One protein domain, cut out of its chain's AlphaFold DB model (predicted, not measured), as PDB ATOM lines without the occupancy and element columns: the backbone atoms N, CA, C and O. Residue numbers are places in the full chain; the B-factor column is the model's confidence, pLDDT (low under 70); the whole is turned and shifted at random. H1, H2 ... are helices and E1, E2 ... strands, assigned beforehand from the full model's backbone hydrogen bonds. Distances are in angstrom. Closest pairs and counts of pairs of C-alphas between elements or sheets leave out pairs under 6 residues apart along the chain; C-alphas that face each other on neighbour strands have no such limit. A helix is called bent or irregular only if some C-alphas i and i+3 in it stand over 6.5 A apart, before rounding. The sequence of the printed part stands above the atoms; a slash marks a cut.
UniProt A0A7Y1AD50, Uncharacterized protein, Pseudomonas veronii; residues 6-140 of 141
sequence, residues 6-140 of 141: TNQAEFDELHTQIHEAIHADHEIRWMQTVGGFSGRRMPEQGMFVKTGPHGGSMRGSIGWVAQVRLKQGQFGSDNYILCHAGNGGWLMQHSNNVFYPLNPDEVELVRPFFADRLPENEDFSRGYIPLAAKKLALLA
ATOM      1  N   THR A   6      16.025  11.817 -44.336       65.12
ATOM      2  CA  THR A   6      15.153  12.346 -43.274       65.12
ATOM      3  C   THR A   6      15.658  11.932 -41.893       65.12
ATOM      4  O   THR A   6      15.845  12.786 -41.029       65.12
ATOM      5  N   ASN A   7      16.001  10.655 -41.712       79.12
ATOM      6  CA  ASN A   7      16.575  10.145 -40.463       79.12
ATOM      7  C   ASN A   7      17.996  10.675 -40.211       79.12
ATOM      8  O   ASN A   7      18.477  10.696 -39.078       79.12
ATOM      9  N   GLN A   8      18.696  11.098 -41.262       82.50
ATOM     10  CA  GLN A   8      20.049  11.621 -41.149       82.50
ATOM     11  C   GLN A   8      20.105  12.986 -40.456       82.50
ATOM     12  O   GLN A   8      20.998  13.196 -39.640       82.50
ATOM     13  N   ALA A   9      19.174  13.898 -40.748       86.19
ATOM     14  CA  ALA A   9      19.162  15.222 -40.123       86.19
ATOM     15  C   ALA A   9      18.881  15.136 -38.613       86.19
ATOM     16  O   ALA A   9      19.585  15.757 -37.819       86.19
ATOM     17  N   GLU A  10      17.909  14.307 -38.223       89.06
ATOM     18  CA  GLU A  10      17.573  14.061 -36.815       89.06
ATOM     19  C   GLU A  10      18.744  13.422 -36.060       89.06
ATOM     20  O   GLU A  10      19.073  13.829 -34.943       89.06
ATOM     21  N   PHE A  11      19.429  12.458 -36.684       88.56
ATOM     22  CA  PHE A  11      20.608  11.843 -36.082       88.56
ATOM     23  C   PHE A  11      21.775  12.823 -35.940       88.56
ATOM     24  O   PHE A  11      22.475  12.790 -34.929       88.56
ATOM     25  N   ASP A  12      21.993  13.694 -36.929       87.62
ATOM     26  CA  ASP A  12      23.043  14.716 -36.886       87.62
ATOM     27  C   ASP A  12      22.772  15.731 -35.751       87.62
ATOM     28  O   ASP A  12      23.699  16.128 -35.031       87.62
ATOM     29  N   GLU A  13      21.509  16.113 -35.533       90.75
ATOM     30  CA  GLU A  13      21.117  16.974 -34.413       90.75
ATOM     31  C   GLU A  13      21.337  16.278 -33.062       90.75
ATOM     32  O   GLU A  13      22.009  16.828 -32.185       90.75
ATOM     33  N   LEU A  14      20.858  15.039 -32.913       92.06
ATOM     34  CA  LEU A  14      21.054  14.246 -31.697       92.06
ATOM     35  C   LEU A  14      22.543  14.025 -31.393       92.06
ATOM     36  O   LEU A  14      22.984  14.152 -30.250       92.06
ATOM     37  N   HIS A  15      23.342  13.722 -32.416       91.88
ATOM     38  CA  HIS A  15      24.790  13.572 -32.285       91.88
ATOM     39  C   HIS A  15      25.435  14.845 -31.736       91.88
ATOM     40  O   HIS A  15      26.250  14.768 -30.810       91.88
ATOM     41  N   THR A  16      25.031  16.004 -32.263       91.69
ATOM     42  CA  THR A  16      25.507  17.313 -31.801       91.69
ATOM     43  C   THR A  16      25.134  17.537 -30.337       91.69
ATOM     44  O   THR A  16      26.004  17.873 -29.538       91.69
ATOM     45  N   GLN A  17      23.887  17.260 -29.948       94.19
ATOM     46  CA  GLN A  17      23.433  17.391 -28.558       94.19
ATOM     47  C   GLN A  17      24.254  16.517 -27.597       94.19
ATOM     48  O   GLN A  17      24.730  17.004 -26.572       94.19
ATOM     49  N   ILE A  18      24.495  15.249 -27.950       94.69
ATOM     50  CA  ILE A  18      25.326  14.334 -27.148       94.69
ATOM     51  C   ILE A  18      26.775  14.831 -27.080       94.69
ATOM     52  O   ILE A  18      27.429  14.737 -26.038       94.69
ATOM     53  N   HIS A  19      27.313  15.353 -28.185       93.06
ATOM     54  CA  HIS A  19      28.670  15.889 -28.211       93.06
ATOM     55  C   HIS A  19      28.835  17.086 -27.271       93.06
ATOM     56  O   HIS A  19      29.786  17.094 -26.486       93.06
ATOM     57  N   GLU A  20      27.905  18.038 -27.324       94.25
ATOM     58  CA  GLU A  20      27.890  19.219 -26.461       94.25
ATOM     59  C   GLU A  20      27.666  18.839 -24.993       94.25
ATOM     60  O   GLU A  20      28.365  19.351 -24.124       94.25
ATOM     61  N   ALA A  21      26.788  17.874 -24.700       95.44
ATOM     62  CA  ALA A  21      26.593  17.367 -23.339       95.44
ATOM     63  C   ALA A  21      27.881  16.746 -22.768       95.44
ATOM     64  O   ALA A  21      28.270  17.022 -21.633       95.44
ATOM     65  N   ILE A  22      28.600  15.951 -23.570       94.38
ATOM     66  CA  ILE A  22      29.907  15.406 -23.170       94.38
ATOM     67  C   ILE A  22      30.930  16.520 -22.946       94.38
ATOM     68  O   ILE A  22      31.767  16.400 -22.051       94.38
ATOM     69  N   HIS A  23      30.895  17.575 -23.758       93.31
ATOM     70  CA  HIS A  23      31.810  18.703 -23.626       93.31
ATOM     71  C   HIS A  23      31.522  19.533 -22.368       93.31
ATOM     72  O   HIS A  23      32.453  19.854 -21.629       93.31
ATOM     73  N   ALA A  24      30.249  19.816 -22.090       96.12
ATOM     74  CA  ALA A  24      29.810  20.544 -20.904       96.12
ATOM     75  C   ALA A  24      30.219  19.826 -19.606       96.12
ATOM     76  O   ALA A  24      30.724  20.464 -18.684       96.12
ATOM     77  N   ASP A  25      30.101  18.495 -19.578       95.06
ATOM     78  CA  ASP A  25      30.440  17.658 -18.420       95.06
ATOM     79  C   ASP A  25      31.796  16.939 -18.572       95.06
ATOM     80  O   ASP A  25      31.995  15.833 -18.049       95.06
ATOM     81  N   HIS A  26      32.748  17.537 -19.301       91.62
ATOM     82  CA  HIS A  26      33.959  16.846 -19.757       91.62
ATOM     83  C   HIS A  26      34.742  16.154 -18.638       91.62
ATOM     84  O   HIS A  26      35.127  15.000 -18.801       91.62
ATOM     85  N   GLU A  27      34.975  16.809 -17.498       92.19
ATOM     86  CA  GLU A  27      35.756  16.210 -16.406       92.19
ATOM     87  C   GLU A  27      35.103  14.933 -15.862       92.19
ATOM     88  O   GLU A  27      35.775  13.920 -15.648       92.19
ATOM     89  N   ILE A  28      33.779  14.949 -15.705       92.75
ATOM     90  CA  ILE A  28      33.003  13.809 -15.210       92.75
ATOM     91  C   ILE A  28      32.994  12.697 -16.262       92.75
ATOM     92  O   ILE A  28      33.290  11.538 -15.953       92.75
ATOM     93  N   ARG A  29      32.696  13.044 -17.520       92.31
ATOM     94  CA  ARG A  29      32.609  12.083 -18.630       92.31
ATOM     95  C   ARG A  29      33.975  11.475 -18.960       92.31
ATOM     96  O   ARG A  29      34.049  10.282 -19.244       92.31
ATOM     97  N   TRP A  30      35.066  12.238 -18.853       89.44
ATOM     98  CA  TRP A  30      36.439  11.765 -19.072       89.44
ATOM     99  C   TRP A  30      36.825  10.645 -18.104       89.44
ATOM    100  O   TRP A  30      37.349   9.611 -18.522       89.44
ATOM    101  N   MET A  31      36.484  10.788 -16.820       90.00
ATOM    102  CA  MET A  31      36.747   9.763 -15.799       90.00
ATOM    103  C   MET A  31      35.974   8.454 -16.032       90.00
ATOM    104  O   MET A  31      36.316   7.405 -15.470       90.00
ATOM    105  N   GLN A  32      34.932   8.499 -16.861       90.06
ATOM    106  CA  GLN A  32      34.109   7.354 -17.245       90.06
ATOM    107  C   GLN A  32      34.544   6.703 -18.558       90.06
ATOM    108  O   GLN A  32      34.017   5.646 -18.902       90.06
ATOM    109  N   THR A  33      35.506   7.292 -19.270       91.44
ATOM    110  CA  THR A  33      35.975   6.743 -20.540       91.44
ATOM    111  C   THR A  33      36.557   5.339 -20.386       91.44
ATOM    112  O   THR A  33      37.073   4.938 -19.336       91.44
ATOM    113  N   VAL A  34      36.450   4.577 -21.469       90.94
ATOM    114  CA  VAL A  34      36.946   3.206 -21.592       90.94
ATOM    115  C   VAL A  34      37.861   3.094 -22.816       90.94
ATOM    116  O   VAL A  34      37.778   3.901 -23.745       90.94
ATOM    117  N   GLY A  35      38.741   2.091 -22.834       86.50
ATOM    118  CA  GLY A  35      39.700   1.881 -23.926       86.50
ATOM    119  C   GLY A  35      40.949   2.772 -23.838       86.50
ATOM    120  O   GLY A  35      41.342   3.217 -22.762       86.50
ATOM    121  N   GLY A  36      41.603   3.006 -24.979       75.94
ATOM    122  CA  GLY A  36      42.885   3.713 -25.069       75.94
ATOM    123  C   GLY A  36      44.067   2.968 -24.429       75.94
ATOM    124  O   GLY A  36      43.942   1.855 -23.924       75.94
ATOM    125  N   PHE A  37      45.245   3.599 -24.453       58.53
ATOM    126  CA  PHE A  37      46.492   3.025 -23.922       58.53
ATOM    127  C   PHE A  37      46.537   2.972 -22.379       58.53
ATOM    128  O   PHE A  37      47.297   2.195 -21.809       58.53
ATOM    129  N   SER A  38      45.717   3.779 -21.695       55.28
ATOM    130  CA  SER A  38      45.716   3.943 -20.231       55.28
ATOM    131  C   SER A  38      44.425   3.494 -19.532       55.28
ATOM    132  O   SER A  38      44.287   3.705 -18.325       55.28
ATOM    133  N   GLY A  39      43.449   2.939 -20.260       59.84
ATOM    134  CA  GLY A  39      42.110   2.670 -19.735       59.84
ATOM    135  C   GLY A  39      42.112   1.701 -18.554       59.84
ATOM    136  O   GLY A  39      42.505   0.548 -18.684       59.84
ATOM    137  N   ARG A  40      41.598   2.144 -17.397       60.41
ATOM    138  CA  ARG A  40      41.298   1.255 -16.254       60.41
ATOM    139  C   ARG A  40      40.123   0.304 -16.537       60.41
ATOM    140  O   ARG A  40      39.871  -0.590 -15.736       60.41
ATOM    141  N   ARG A  41      39.376   0.532 -17.624       77.50
ATOM    142  CA  ARG A  41      38.147  -0.177 -18.006       77.50
ATOM    143  C   ARG A  41      38.103  -0.394 -19.518       77.50
ATOM    144  O   ARG A  41      38.531   0.475 -20.282       77.50
ATOM    145  N   MET A  42      37.566  -1.541 -19.928       87.06
ATOM    146  CA  MET A  42      37.451  -1.950 -21.329       87.06
ATOM    147  C   MET A  42      36.002  -1.783 -21.802       87.06
ATOM    148  O   MET A  42      35.098  -2.085 -21.026       87.06
ATOM    149  N   PRO A  43      35.754  -1.319 -23.039       90.75
ATOM    150  CA  PRO A  43      34.448  -1.454 -23.669       90.75
ATOM    151  C   PRO A  43      34.019  -2.926 -23.711       90.75
ATOM    152  O   PRO A  43      34.799  -3.794 -24.107       90.75
ATOM    153  N   GLU A  44      32.771  -3.190 -23.341       90.44
ATOM    154  CA  GLU A  44      32.179  -4.532 -23.315       90.44
ATOM    155  C   GLU A  44      31.182  -4.711 -24.457       90.44
ATOM    156  O   GLU A  44      30.617  -3.733 -24.943       90.44
ATOM    157  N   GLN A  45      30.947  -5.956 -24.883       92.12
ATOM    158  CA  GLN A  45      29.965  -6.247 -25.930       92.12
ATOM    159  C   GLN A  45      28.580  -5.699 -25.559       92.12
ATOM    160  O   GLN A  45      28.131  -5.818 -24.424       92.12
ATOM    161  N   GLY A  46      27.919  -5.078 -26.533       93.38
ATOM    162  CA  GLY A  46      26.627  -4.414 -26.382       93.38
ATOM    163  C   GLY A  46      26.671  -3.013 -25.768       93.38
ATOM    164  O   GLY A  46      25.662  -2.314 -25.808       93.38
ATOM    165  N   MET A  47      27.822  -2.553 -25.271       95.31
ATOM    166  CA  MET A  47      27.953  -1.196 -24.739       95.31
ATOM    167  C   MET A  47      27.819  -0.163 -25.860       95.31
ATOM    168  O   MET A  47      28.581  -0.192 -26.826       95.31
ATOM    169  N   PHE A  48      26.884   0.774 -25.712       96.19
ATOM    170  CA  PHE A  48      26.786   1.955 -26.566       96.19
ATOM    171  C   PHE A  48      27.833   2.995 -26.165       96.19
ATOM    172  O   PHE A  48      27.992   3.334 -24.991       96.19
ATOM    173  N   VAL A  49      28.553   3.511 -27.156       95.38
ATOM    174  CA  VAL A  49      29.660   4.440 -26.965       95.38
ATOM    175  C   VAL A  49      29.691   5.523 -28.038       95.38
ATOM    176  O   VAL A  49      29.302   5.314 -29.191       95.38
ATOM    177  N   LYS A  50      30.257   6.670 -27.665       93.69
ATOM    178  CA  LYS A  50      30.755   7.687 -28.583       93.69
ATOM    179  C   LYS A  50      32.285   7.632 -28.654       93.69
ATOM    180  O   LYS A  50      32.968   7.608 -27.636       93.69
ATOM    181  N   THR A  51      32.836   7.662 -29.857       89.81
ATOM    182  CA  THR A  51      34.274   7.777 -30.138       89.81
ATOM    183  C   THR A  51      34.622   9.183 -30.656       89.81
ATOM    184  O   THR A  51      33.752  10.048 -30.832       89.81
ATOM    185  N   GLY A  52      35.914   9.443 -30.857       81.94
ATOM    186  CA  GLY A  52      36.377  10.589 -31.639       81.94
ATOM    187  C   GLY A  52      36.017  10.445 -33.127       81.94
ATOM    188  O   GLY A  52      35.553   9.384 -33.550       81.94
ATOM    189  N   PRO A  53      36.220  11.491 -33.945       70.44
ATOM    190  CA  PRO A  53      36.021  11.386 -35.386       70.44
ATOM    191  C   PRO A  53      36.872  10.253 -35.974       70.44
ATOM    192  O   PRO A  53      38.069  10.150 -35.703       70.44
ATOM    193  N   HIS A  54      36.249   9.406 -36.792       66.00
ATOM    194  CA  HIS A  54      36.904   8.278 -37.453       66.00
ATOM    195  C   HIS A  54      36.561   8.299 -38.946       66.00
ATOM    196  O   HIS A  54      35.437   8.621 -39.327       66.00
ATOM    197  N   GLY A  55      37.543   8.030 -39.815       58.44
ATOM    198  CA  GLY A  55      37.348   8.100 -41.272       58.44
ATOM    199  C   GLY A  55      37.010   9.501 -41.811       58.44
ATOM    200  O   GLY A  55      36.405   9.612 -42.871       58.44
ATOM    201  N   GLY A  56      37.362  10.568 -41.080       53.84
ATOM    202  CA  GLY A  56      37.130  11.959 -41.496       53.84
ATOM    203  C   GLY A  56      35.704  12.478 -41.282       53.84
ATOM    204  O   GLY A  56      35.407  13.598 -41.688       53.84
ATOM    205  N   SER A  57      34.826  11.706 -40.632       60.22
ATOM    206  CA  SER A  57      33.462  12.134 -40.324       60.22
ATOM    207  C   SER A  57      33.163  12.028 -38.832       60.22
ATOM    208  O   SER A  57      33.356  10.978 -38.220       60.22
ATOM    209  N   MET A  58      32.623  13.102 -38.251       62.16
ATOM    210  CA  MET A  58      32.015  13.063 -36.913       62.16
ATOM    211  C   MET A  58      30.797  12.124 -36.879       62.16
ATOM    212  O   MET A  58      30.494  11.551 -35.839       62.16
ATOM    213  N   ARG A  59      30.152  11.895 -38.030       63.75
ATOM    214  CA  ARG A  59      28.911  11.116 -38.168       63.75
ATOM    215  C   ARG A  59      29.094   9.626 -37.875       63.75
ATOM    216  O   ARG A  59      28.161   8.956 -37.458       63.75
ATOM    217  N   GLY A  60      30.310   9.104 -38.049       68.94
ATOM    218  CA  GLY A  60      30.668   7.715 -37.745       68.94
ATOM    219  C   GLY A  60      31.107   7.491 -36.299       68.94
ATOM    220  O   GLY A  60      31.860   6.557 -36.045       68.94
ATOM    221  N   SER A  61      30.733   8.366 -35.358       86.06
ATOM    222  CA  SER A  61      31.306   8.335 -34.012       86.06
ATOM    223  C   SER A  61      30.388   7.782 -32.923       86.06
ATOM    224  O   SER A  61      30.832   7.736 -31.784       86.06
ATOM    225  N   ILE A  62      29.145   7.385 -33.212       91.75
ATOM    226  CA  ILE A  62      28.243   6.738 -32.237       91.75
ATOM    227  C   ILE A  62      27.934   5.319 -32.704       91.75
ATOM    228  O   ILE A  62      27.612   5.099 -33.873       91.75
ATOM    229  N   GLY A  63      28.065   4.349 -31.806       92.94
ATOM    230  CA  GLY A  63      27.825   2.940 -32.097       92.94
ATOM    231  C   GLY A  63      27.814   2.090 -30.836       92.94
ATOM    232  O   GLY A  63      28.069   2.590 -29.745       92.94
ATOM    233  N   TRP A  64      27.549   0.800 -30.984       94.44
ATOM    234  CA  TRP A  64      27.626  -0.164 -29.891       94.44
ATOM    235  C   TRP A  64      28.671  -1.249 -30.181       94.44
ATOM    236  O   TRP A  64      28.959  -1.564 -31.337       94.44
ATOM    237  N   VAL A  65      29.293  -1.798 -29.136       94.19
ATOM    238  CA  VAL A  65      30.410  -2.749 -29.260       94.19
ATOM    239  C   VAL A  65      29.905  -4.118 -29.719       94.19
ATOM    240  O   VAL A  65      29.312  -4.875 -28.957       94.19
ATOM    241  N   ALA A  66      30.181  -4.469 -30.969       92.06
ATOM    242  CA  ALA A  66      29.822  -5.756 -31.552       92.06
ATOM    243  C   ALA A  66      30.807  -6.865 -31.176       92.06
ATOM    244  O   ALA A  66      30.424  -8.000 -30.879       92.06
ATOM    245  N   GLN A  67      32.098  -6.543 -31.193       90.44
ATOM    246  CA  GLN A  67      33.148  -7.516 -30.932       90.44
ATOM    247  C   GLN A  67      34.372  -6.841 -30.325       90.44
ATOM    248  O   GLN A  67      34.777  -5.766 -30.760       90.44
ATOM    249  N   VAL A  68      35.007  -7.534 -29.384       89.69
ATOM    250  CA  VAL A  68      36.326  -7.183 -28.857       89.69
ATOM    251  C   VAL A  68      37.327  -8.224 -29.355       89.69
ATOM    252  O   VAL A  68      37.093  -9.426 -29.227       89.69
ATOM    253  N   ARG A  69      38.434  -7.780 -29.957       88.62
ATOM    254  CA  ARG A  69      39.547  -8.644 -30.375       88.62
ATOM    255  C   ARG A  69      40.814  -8.197 -29.665       88.62
ATOM    256  O   ARG A  69      41.381  -7.151 -29.979       88.62
ATOM    257  N   LEU A  70      41.245  -8.995 -28.701       87.31
ATOM    258  CA  LEU A  70      42.358  -8.651 -27.824       87.31
ATOM    259  C   LEU A  70      43.691  -8.652 -28.580       87.31
ATOM    260  O   LEU A  70      43.968  -9.576 -29.343       87.31
ATOM    261  N   LYS A  71      44.522  -7.633 -28.343       86.69
ATOM    262  CA  LYS A  71      45.904  -7.489 -28.838       86.69
ATOM    263  C   LYS A  71      46.082  -7.552 -30.359       86.69
ATOM    264  O   LYS A  71      47.183  -7.804 -30.839       86.69
ATOM    265  N   GLN A  72      45.019  -7.306 -31.123       86.38
ATOM    266  CA  GLN A  72      45.043  -7.303 -32.593       86.38
ATOM    267  C   GLN A  72      45.079  -5.896 -33.208       86.38
ATOM    268  O   GLN A  72      45.037  -5.754 -34.431       86.38
ATOM    269  N   GLY A  73      45.105  -4.853 -32.382       83.25
ATOM    270  CA  GLY A  73      45.106  -3.459 -32.802       83.25
ATOM    271  C   GLY A  73      46.489  -2.840 -32.912       83.25
ATOM    272  O   GLY A  73      47.524  -3.460 -32.651       83.25
ATOM    273  N   GLN A  74      46.501  -1.566 -33.299       80.50
ATOM    274  CA  GLN A  74      47.722  -0.777 -33.423       80.50
ATOM    275  C   GLN A  74      48.502  -0.780 -32.101       80.50
ATOM    276  O   GLN A  74      47.905  -0.638 -31.032       80.50
ATOM    277  N   PHE A  75      49.823  -0.960 -32.167       84.12
ATOM    278  CA  PHE A  75      50.707  -1.039 -30.992       84.12
ATOM    279  C   PHE A  75      50.340  -2.149 -29.986       84.12
ATOM    280  O   PHE A  75      50.638  -2.034 -28.801       84.12
ATOM    281  N   GLY A  76      49.671  -3.219 -30.437       82.81
ATOM    282  CA  GLY A  76      49.200  -4.284 -29.547       82.81
ATOM    283  C   GLY A  76      48.030  -3.854 -28.657       82.81
ATOM    284  O   GLY A  76      47.799  -4.459 -27.608       82.81
ATOM    285  N   SER A  77      47.302  -2.802 -29.044       84.44
ATOM    286  CA  SER A  77      46.009  -2.470 -28.444       84.44
ATOM    287  C   SER A  77      44.955  -3.520 -28.795       84.44
ATOM    288  O   SER A  77      45.157  -4.381 -29.653       84.44
ATOM    289  N   ASP A  78      43.816  -3.458 -28.122       87.75
ATOM    290  CA  ASP A  78      42.660  -4.258 -28.500       87.75
ATOM    291  C   ASP A  78      41.916  -3.568 -29.650       87.75
ATOM    292  O   ASP A  78      41.901  -2.339 -29.754       87.75
ATOM    293  N   ASN A  79      41.309  -4.370 -30.521       89.31
ATOM    294  CA  ASN A  79      40.399  -3.886 -31.549       89.31
ATOM    295  C   ASN A  79      38.966  -3.986 -31.056       89.31
ATOM    296  O   ASN A  79      38.523  -5.047 -30.615       89.31
ATOM    297  N   TYR A  80      38.229  -2.902 -31.240       90.50
ATOM    298  CA  TYR A  80      36.805  -2.836 -30.961       90.50
ATOM    299  C   TYR A  80      36.073  -2.700 -32.283       90.50
ATOM    300  O   TYR A  80      36.257  -1.725 -33.009       90.50
ATOM    301  N   ILE A  81      35.265  -3.696 -32.626       91.12
ATOM    302  CA  ILE A  81      34.356  -3.594 -33.762       91.12
ATOM    303  C   ILE A  81      33.081  -2.953 -33.238       91.12
ATOM    304  O   ILE A  81      32.373  -3.566 -32.438       91.12
ATOM    305  N   LEU A  82      32.805  -1.727 -33.667       91.88
ATOM    306  CA  LEU A  82      31.560  -1.038 -33.363       91.88
ATOM    307  C   LEU A  82      30.567  -1.251 -34.501       91.88
ATOM    308  O   LEU A  82      30.933  -1.163 -35.674       91.88
ATOM    309  N   CYS A  83      29.313  -1.513 -34.152       90.50
ATOM    310  CA  CYS A  83      28.185  -1.334 -35.049       90.50
ATOM    311  C   CYS A  83      27.713   0.112 -34.901       90.50
ATOM    312  O   CYS A  83      27.289   0.509 -33.819       90.50
ATOM    313  N   HIS A  84      27.834   0.905 -35.955       89.50
ATOM    314  CA  HIS A  84      27.411   2.299 -35.995       89.50
ATOM    315  C   HIS A  84      25.983   2.439 -36.516       89.50
ATOM    316  O   HIS A  84      25.506   1.587 -37.273       89.50
ATOM    317  N   ALA A  85      25.336   3.542 -36.127       82.94
ATOM    318  CA  ALA A  85      24.003   3.906 -36.591       82.94
ATOM    319  C   ALA A  85      23.949   3.986 -38.129       82.94
ATOM    320  O   ALA A  85      24.935   4.329 -38.794       82.94
ATOM    321  N   GLY A  86      22.802   3.631 -38.700       77.00
ATOM    322  CA  GLY A  86      22.609   3.502 -40.141       77.00
ATOM    323  C   GLY A  86      21.574   2.442 -40.498       77.00
ATOM    324  O   GLY A  86      21.264   1.555 -39.702       77.00
ATOM    325  N   ASN A  87      21.085   2.485 -41.737       70.31
ATOM    326  CA  ASN A  87      20.137   1.511 -42.270       70.31
ATOM    327  C   ASN A  87      20.757   0.094 -42.309       70.31
ATOM    328  O   ASN A  87      21.506  -0.261 -43.234       70.31
ATOM    329  N   GLY A  88      20.465  -0.692 -41.267       64.94
ATOM    330  CA  GLY A  88      20.979  -2.046 -41.026       64.94
ATOM    331  C   GLY A  88      22.253  -2.125 -40.178       64.94
ATOM    332  O   GLY A  88      22.837  -3.213 -40.077       64.94
ATOM    333  N   GLY A  89      22.677  -0.998 -39.595       74.12
ATOM    334  CA  GLY A  89      23.952  -0.843 -38.908       74.12
ATOM    335  C   GLY A  89      25.149  -1.070 -39.837       74.12
ATOM    336  O   GLY A  89      25.067  -1.755 -40.863       74.12
ATOM    337  N   TRP A  90      26.300  -0.496 -39.516       80.75
ATOM    338  CA  TRP A  90      27.521  -0.800 -40.261       80.75
ATOM    339  C   TRP A  90      28.706  -0.959 -39.326       80.75
ATOM    340  O   TRP A  90      28.810  -0.288 -38.305       80.75
ATOM    341  N   LEU A  91      29.576  -1.909 -39.655       86.06
ATOM    342  CA  LEU A  91      30.688  -2.268 -38.793       86.06
ATOM    343  C   LEU A  91      31.921  -1.442 -39.115       86.06
ATOM    344  O   LEU A  91      32.325  -1.351 -40.276       86.06
ATOM    345  N   MET A  92      32.566  -0.945 -38.070       87.50
ATOM    346  CA  MET A  92      33.864  -0.296 -38.160       87.50
ATOM    347  C   MET A  92      34.791  -0.818 -37.075       87.50
ATOM    348  O   MET A  92      34.386  -0.993 -35.927       87.50
ATOM    349  N   GLN A  93      36.046  -1.055 -37.442       89.50
ATOM    350  CA  GLN A  93      37.091  -1.360 -36.478       89.50
ATOM    351  C   GLN A  93      37.675  -0.067 -35.914       89.50
ATOM    352  O   GLN A  93      38.073   0.817 -36.668       89.50
ATOM    353  N   HIS A  94      37.794  -0.016 -34.593       89.00
ATOM    354  CA  HIS A  94      38.477   1.028 -33.842       89.00
ATOM    355  C   HIS A  94      39.675   0.416 -33.125       89.00
ATOM    356  O   HIS A  94      39.560  -0.631 -32.480       89.00
ATOM    357  N   SER A  95      40.823   1.074 -33.238       87.69
ATOM    358  CA  SER A  95      42.098   0.630 -32.677       87.69
ATOM    359  C   SER A  95      42.727   1.798 -31.933       87.69
ATOM    360  O   SER A  95      42.817   2.893 -32.479       87.69
ATOM    361  N   ASN A  96      43.193   1.569 -30.702       84.88
ATOM    362  CA  ASN A  96      43.805   2.612 -29.867       84.88
ATOM    363  C   ASN A  96      42.911   3.864 -29.657       84.88
ATOM    364  O   ASN A  96      43.405   4.974 -29.468       84.88
ATOM    365  N   ASN A  97      41.586   3.691 -29.688       87.25
ATOM    366  CA  ASN A  97      40.617   4.754 -29.430       87.25
ATOM    367  C   ASN A  97      40.221   4.789 -27.948       87.25
ATOM    368  O   ASN A  97      40.150   3.751 -27.287       87.25
ATOM    369  N   VAL A  98      39.936   5.994 -27.454       89.31
ATOM    370  CA  VAL A  98      39.202   6.228 -26.204       89.31
ATOM    371  C   VAL A  98      37.724   6.377 -26.550       89.31
ATOM    372  O   VAL A  98      37.382   7.017 -27.547       89.31
ATOM    373  N   PHE A  99      36.858   5.798 -25.726       92.81
ATOM    374  CA  PHE A  99      35.415   5.831 -25.920       92.81
ATOM    375  C   PHE A  99      34.722   6.440 -24.703       92.81
ATOM    376  O   PHE A  99      35.069   6.132 -23.562       92.81
ATOM    377  N   TYR A 100      33.716   7.268 -24.955       94.12
ATOM    378  CA  TYR A 100      32.781   7.780 -23.961       94.12
ATOM    379  C   TYR A 100      31.554   6.869 -23.937       94.12
ATOM    380  O   TYR A 100      30.845   6.810 -24.944       94.12
ATOM    381  N   PRO A 101      31.272   6.159 -22.834       95.44
ATOM    382  CA  PRO A 101      30.002   5.461 -22.689       95.44
ATOM    383  C   PRO A 101      28.824   6.434 -22.819       95.44
ATOM    384  O   PRO A 101      28.878   7.552 -22.287       95.44
ATOM    385  N   LEU A 102      27.781   6.011 -23.535       96.62
ATOM    386  CA  LEU A 102      26.500   6.713 -23.512       96.62
ATOM    387  C   LEU A 102      25.766   6.389 -22.208       96.62
ATOM    388  O   LEU A 102      25.827   5.259 -21.717       96.62
ATOM    389  N   ASN A 103      25.093   7.383 -21.635       96.00
ATOM    390  CA  ASN A 103      24.208   7.162 -20.494       96.00
ATOM    391  C   ASN A 103      22.874   6.525 -20.957       96.00
ATOM    392  O   ASN A 103      22.596   6.511 -22.156       96.00
ATOM    393  N   PRO A 104      22.045   5.978 -20.047       96.88
ATOM    394  CA  PRO A 104      20.806   5.299 -20.435       96.88
ATOM    395  C   PRO A 104      19.852   6.152 -21.281       96.88
ATOM    396  O   PRO A 104      19.299   5.642 -22.251       96.88
ATOM    397  N   ASP A 105      19.710   7.442 -20.973       97.31
ATOM    398  CA  ASP A 105      18.818   8.343 -21.712       97.31
ATOM    399  C   ASP A 105      19.339   8.589 -23.138       97.31
ATOM    400  O   ASP A 105      18.591   8.507 -24.111       97.31
ATOM    401  N   GLU A 106      20.649   8.808 -23.285       97.12
ATOM    402  CA  GLU A 106      21.322   8.924 -24.583       97.12
ATOM    403  C   GLU A 106      21.183   7.633 -25.403       97.12
ATOM    404  O   GLU A 106      20.994   7.698 -26.617       97.12
ATOM    405  N   VAL A 107      21.257   6.461 -24.756       96.94
ATOM    406  CA  VAL A 107      21.055   5.165 -25.419       96.94
ATOM    407  C   VAL A 107      19.654   5.081 -26.005       96.94
ATOM    408  O   VAL A 107      19.523   4.816 -27.198       96.94
ATOM    409  N   GLU A 108      18.619   5.347 -25.210       95.81
ATOM    410  CA  GLU A 108      17.232   5.286 -25.680       95.81
ATOM    411  C   GLU A 108      16.978   6.224 -26.867       95.81
ATOM    412  O   GLU A 108      16.287   5.842 -27.812       95.81
ATOM    413  N   LEU A 109      17.620   7.397 -26.890       94.88
ATOM    414  CA  LEU A 109      17.522   8.336 -28.010       94.88
ATOM    415  C   LEU A 109      18.205   7.833 -29.290       94.88
ATOM    416  O   LEU A 109      17.695   8.071 -30.383       94.88
ATOM    417  N   VAL A 110      19.351   7.144 -29.197       92.31
ATOM    418  CA  VAL A 110      20.091   6.704 -30.397       92.31
ATOM    419  C   VAL A 110      19.603   5.367 -30.959       92.31
ATOM    420  O   VAL A 110      19.844   5.083 -32.134       92.31
ATOM    421  N   ARG A 111      18.923   4.534 -30.162       92.31
ATOM    422  CA  ARG A 111      18.443   3.196 -30.568       92.31
ATOM    423  C   ARG A 111      17.651   3.163 -31.881       92.31
ATOM    424  O   ARG A 111      17.951   2.280 -32.690       92.31
ATOM    425  N   PRO A 112      16.701   4.082 -32.155       90.38
ATOM    426  CA  PRO A 112      15.908   4.046 -33.388       90.38
ATOM    427  C   PRO A 112      16.759   4.079 -34.667       90.38
ATOM    428  O   PRO A 112      16.380   3.505 -35.687       90.38
ATOM    429  N   PHE A 113      17.957   4.667 -34.605       88.81
ATOM    430  CA  PHE A 113      18.862   4.811 -35.748       88.81
ATOM    431  C   PHE A 113      19.657   3.537 -36.086       88.81
ATOM    432  O   PHE A 113      20.467   3.537 -37.018       88.81
ATOM    433  N   PHE A 114      19.432   2.440 -35.359       86.50
ATOM    434  CA  PHE A 114      20.040   1.130 -35.618       86.50
ATOM    435  C   PHE A 114      19.079   0.139 -36.291       86.50
ATOM    436  O   PHE A 114      19.484  -0.995 -36.570       86.50
ATOM    437  N   ALA A 115      17.838   0.548 -36.588       82.94
ATOM    438  CA  ALA A 115      16.777  -0.355 -37.041       82.94
ATOM    439  C   ALA A 115      16.708  -1.599 -36.121       82.94
ATOM    440  O   ALA A 115      16.773  -1.466 -34.903       82.94
ATOM    441  N   ASP A 116      16.670  -2.813 -36.676       81.06
ATOM    442  CA  ASP A 116      16.619  -4.056 -35.885       81.06
ATOM    443  C   ASP A 116      17.986  -4.511 -35.333       81.06
ATOM    444  O   ASP A 116      18.106  -5.583 -34.729       81.06
ATOM    445  N   ARG A 117      19.064  -3.749 -35.561       82.88
ATOM    446  CA  ARG A 117      20.450  -4.171 -35.278       82.88
ATOM    447  C   ARG A 117      20.918  -3.643 -33.933       82.88
ATOM    448  O   ARG A 117      21.896  -2.898 -33.836       82.88
ATOM    449  N   LEU A 118      20.193  -4.079 -32.911       90.19
ATOM    450  CA  LEU A 118      20.448  -3.792 -31.508       90.19
ATOM    451  C   LEU A 118      21.247  -4.926 -30.843       90.19
ATOM    452  O   LEU A 118      21.159  -6.074 -31.295       90.19
ATOM    453  N   PRO A 119      22.020  -4.632 -29.781       91.06
ATOM    454  CA  PRO A 119      22.827  -5.628 -29.079       91.06
ATOM    455  C   PRO A 119      22.064  -6.877 -28.631       91.06
ATOM    456  O   PRO A 119      22.574  -7.985 -28.755       91.06
ATOM    457  N   GLU A 120      20.839  -6.717 -28.133       89.81
ATOM    458  CA  GLU A 120      20.004  -7.817 -27.639       89.81
ATOM    459  C   GLU A 120      19.552  -8.794 -28.736       89.81
ATOM    460  O   GLU A 120      19.179  -9.927 -28.438       89.81
ATOM    461  N   ASN A 121      19.634  -8.385 -30.006       85.94
ATOM    462  CA  ASN A 121      19.293  -9.215 -31.163       85.94
ATOM    463  C   ASN A 121      20.514  -9.986 -31.708       85.94
ATOM    464  O   ASN A 121      20.461 -10.602 -32.784       85.94
ATOM    465  N   GLU A 122      21.645  -9.931 -31.005       81.88
ATOM    466  CA  GLU A 122      22.910 -10.521 -31.426       81.88
ATOM    467  C   GLU A 122      23.326 -11.685 -30.523       81.88
ATOM    468  O   GLU A 122      23.303 -11.607 -29.300       81.88
ATOM    469  N   ASP A 123      23.741 -12.788 -31.152       80.69
ATOM    470  CA  ASP A 123      24.345 -13.922 -30.458       80.69
ATOM    471  C   ASP A 123      25.863 -13.730 -30.422       80.69
ATOM    472  O   ASP A 123      26.577 -14.028 -31.383       80.69
ATOM    473  N   PHE A 124      26.361 -13.227 -29.294       78.88
ATOM    474  CA  PHE A 124      27.790 -12.996 -29.097       78.88
ATOM    475  C   PHE A 124      28.606 -14.286 -28.925       78.88
ATOM    476  O   PHE A 124      29.828 -14.241 -29.089       78.88
ATOM    477  N   SER A 125      27.972 -15.437 -28.657       74.19
ATOM    478  CA  SER A 125      28.675 -16.705 -28.393       74.19
ATOM    479  C   SER A 125      29.427 -17.247 -29.612       74.19
ATOM    480  O   SER A 125      30.407 -17.978 -29.473       74.19
ATOM    481  N   ARG A 126      29.008 -16.845 -30.817       66.25
ATOM    482  CA  ARG A 126      29.618 -17.240 -32.096       66.25
ATOM    483  C   ARG A 126      30.548 -16.172 -32.679       66.25
ATOM    484  O   ARG A 126      31.037 -16.322 -33.797       66.25
ATOM    485  N   GLY A 127      30.791 -15.093 -31.930       65.00
ATOM    486  CA  GLY A 127      31.331 -13.851 -32.474       65.00
ATOM    487  C   GLY A 127      30.301 -13.118 -33.344       65.00
ATOM    488  O   GLY A 127      29.266 -13.666 -33.711       65.00
ATOM    489  N   TYR A 128      30.564 -11.852 -33.675       63.28
ATOM    490  CA  TYR A 128      29.614 -11.070 -34.467       63.28
ATOM    491  C   TYR A 128      29.517 -11.594 -35.908       63.28
ATOM    492  O   TYR A 128      30.508 -11.603 -36.644       63.28
ATOM    493  N   ILE A 129      28.309 -11.978 -36.331       62.38
ATOM    494  CA  ILE A 129      28.020 -12.466 -37.685       62.38
ATOM    495  C   ILE A 129      27.337 -11.342 -38.490       62.38
ATOM    496  O   ILE A 129      26.249 -10.887 -38.113       62.38
ATOM    497  N   PRO A 130      27.912 -10.889 -39.624       59.25
ATOM    498  CA  PRO A 130      27.261  -9.915 -40.502       59.25
ATOM    499  C   PRO A 130      25.874 -10.387 -40.973       59.25
ATOM    500  O   PRO A 130      25.676 -11.574 -41.226       59.25
ATOM    501  N   LEU A 131      24.918  -9.467 -41.174       58.66
ATOM    502  CA  LEU A 131      23.534  -9.797 -41.569       58.66
ATOM    503  C   LEU A 131      23.466 -10.660 -42.835       58.66
ATOM    504  O   LEU A 131      22.624 -11.547 -42.936       58.66
ATOM    505  N   ALA A 132      24.369 -10.409 -43.788       57.12
ATOM    506  CA  ALA A 132      24.477 -11.188 -45.018       57.12
ATOM    507  C   ALA A 132      24.764 -12.672 -44.732       57.12
ATOM    508  O   ALA A 132      24.148 -13.544 -45.336       57.12
ATOM    509  N   ALA A 133      25.631 -12.956 -43.758       56.34
ATOM    510  CA  ALA A 133      25.936 -14.314 -43.330       56.34
ATOM    511  C   ALA A 133      24.805 -14.925 -42.482       56.34
ATOM    512  O   ALA A 133      24.526 -16.112 -42.621       56.34
ATOM    513  N   LYS A 134      24.085 -14.124 -41.675       60.00
ATOM    514  CA  LYS A 134      22.892 -14.592 -40.940       60.00
ATOM    515  C   LYS A 134      21.756 -15.025 -41.874       60.00
ATOM    516  O   LYS A 134      21.187 -16.093 -41.676       60.00
ATOM    517  N   LYS A 135      21.444 -14.228 -42.906       58.47
ATOM    518  CA  LYS A 135      20.407 -14.577 -43.897       58.47
ATOM    519  C   LYS A 135      20.750 -15.861 -44.651       58.47
ATOM    520  O   LYS A 135      19.866 -16.672 -44.884       58.47
ATOM    521  N   LEU A 136      22.024 -16.059 -44.993       57.69
ATOM    522  CA  LEU A 136      22.477 -17.278 -45.663       57.69
ATOM    523  C   LEU A 136      22.359 -18.512 -44.754       57.69
ATOM    524  O   LEU A 136      21.939 -19.566 -45.214       57.69
ATOM    525  N   ALA A 137      22.687 -18.369 -43.466       59.22
ATOM    526  CA  ALA A 137      22.576 -19.451 -42.491       59.22
ATOM    527  C   ALA A 137      21.117 -19.870 -42.235       59.22
ATOM    528  O   ALA A 137      20.851 -21.060 -42.128       59.22
ATOM    529  N   LEU A 138      20.182 -18.913 -42.188       59.38
ATOM    530  CA  LEU A 138      18.751 -19.186 -41.988       59.38
ATOM    531  C   LEU A 138      18.086 -19.835 -43.217       59.38
ATOM    532  O   LEU A 138      17.104 -20.549 -43.083       59.38
ATOM    533  N   LEU A 139      18.610 -19.581 -44.420       56.69
ATOM    534  CA  LEU A 139      18.142 -20.214 -45.659       56.69
ATOM    535  C   LEU A 139      18.711 -21.629 -45.864       56.69
ATOM    536  O   LEU A 139      18.244 -22.347 -46.743       56.69
ATOM    537  N   ALA A 140      19.729 -22.010 -45.091       53.34
ATOM    538  CA  ALA A 140      20.384 -23.317 -45.154       53.34
ATOM    539  C   ALA A 140      19.907 -24.294 -44.058       53.34
ATOM    540  O   ALA A 140      20.439 -25.402 -43.968       53.34
TER     541      ALA A 140
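What this domain is: This is residues 6 to 140 of the 141 residues of an uncharacterized protein of Pseudomonas veronii (UniProt A0A7Y1AD50). A strongly twisted, curled sheet of five strands has H3 crossing over it and the long H1 packed side by side with H3; a tail, residues 132 to 140, mostly H4, sticks out from this body. The printed part has 135 residues, with four named helices and five named strands in the order H1 H2 E1 E2 E3 E4 E5 H3 H4. The sheet, E4 E3 E2 E1 E5, is all antiparallel, and the class is mixed. The whole is compact, with a radius of gyration of the C-alphas of 14.9 A and spans of 51 by 40 by 27 A.

How they stand to each other: H1, residues 6 to 24, touches H3, residues 104 to 114, at a shallow tilt of 27 degrees, opposite ways; the closest C-alphas, of Ile 18 and Glu 106, are 7.2 A apart. They form two layers with the sheet, helices on one face. H2, residues 26 to 31, only grazes the sheet. E1, residues 48 to 50, E2, 62 to 69, E3, 79 to 84, and E4, 90 to 95, make a meander of hairpins, each strand the antiparallel neighbour of the one before; E5, 98 to 101, pairs with E1. Within hydrogen-bond range are N 49 and O 63, 2.8 A, N 66 and O 81, 2.8 A, N 82 and O 92, 2.9 A, and N 50 and O 100, 2.8 A. E2 bends by 64 degrees at residue 66. H3 runs across the strands, at 88 degrees to E1 on the local plane, at a height over the sheet of 9.6 A; it is irregular, C-alphas 109 and 112 being 7.1 A apart. H4, residues 131 to 139, is not on the sheet. O i to N i+4 pairs are within range throughout H2 and H4, 14 of 15 in H1 and 4 of 7 in H3.

Where its parts are: H1 is 28.0 A long from C-alpha 6 at (15.153, 12.346, -43.274), E2 19.2 A, E4 16.5 A, H3 15.8 A; H4 ends at C-alpha 139, (18.142, -20.214, -45.659).

The domain as a whole: The printed part has no cut. The C-alphas farthest apart, of Glu 27 and Ala 140, are 51.2 A apart. The links H2 to E1, E1 to E2 and H3 to H4 are long. The model's pLDDT is under 70 at residues 6, 37 to 40, 54 to 60, 88 and 126 to 140.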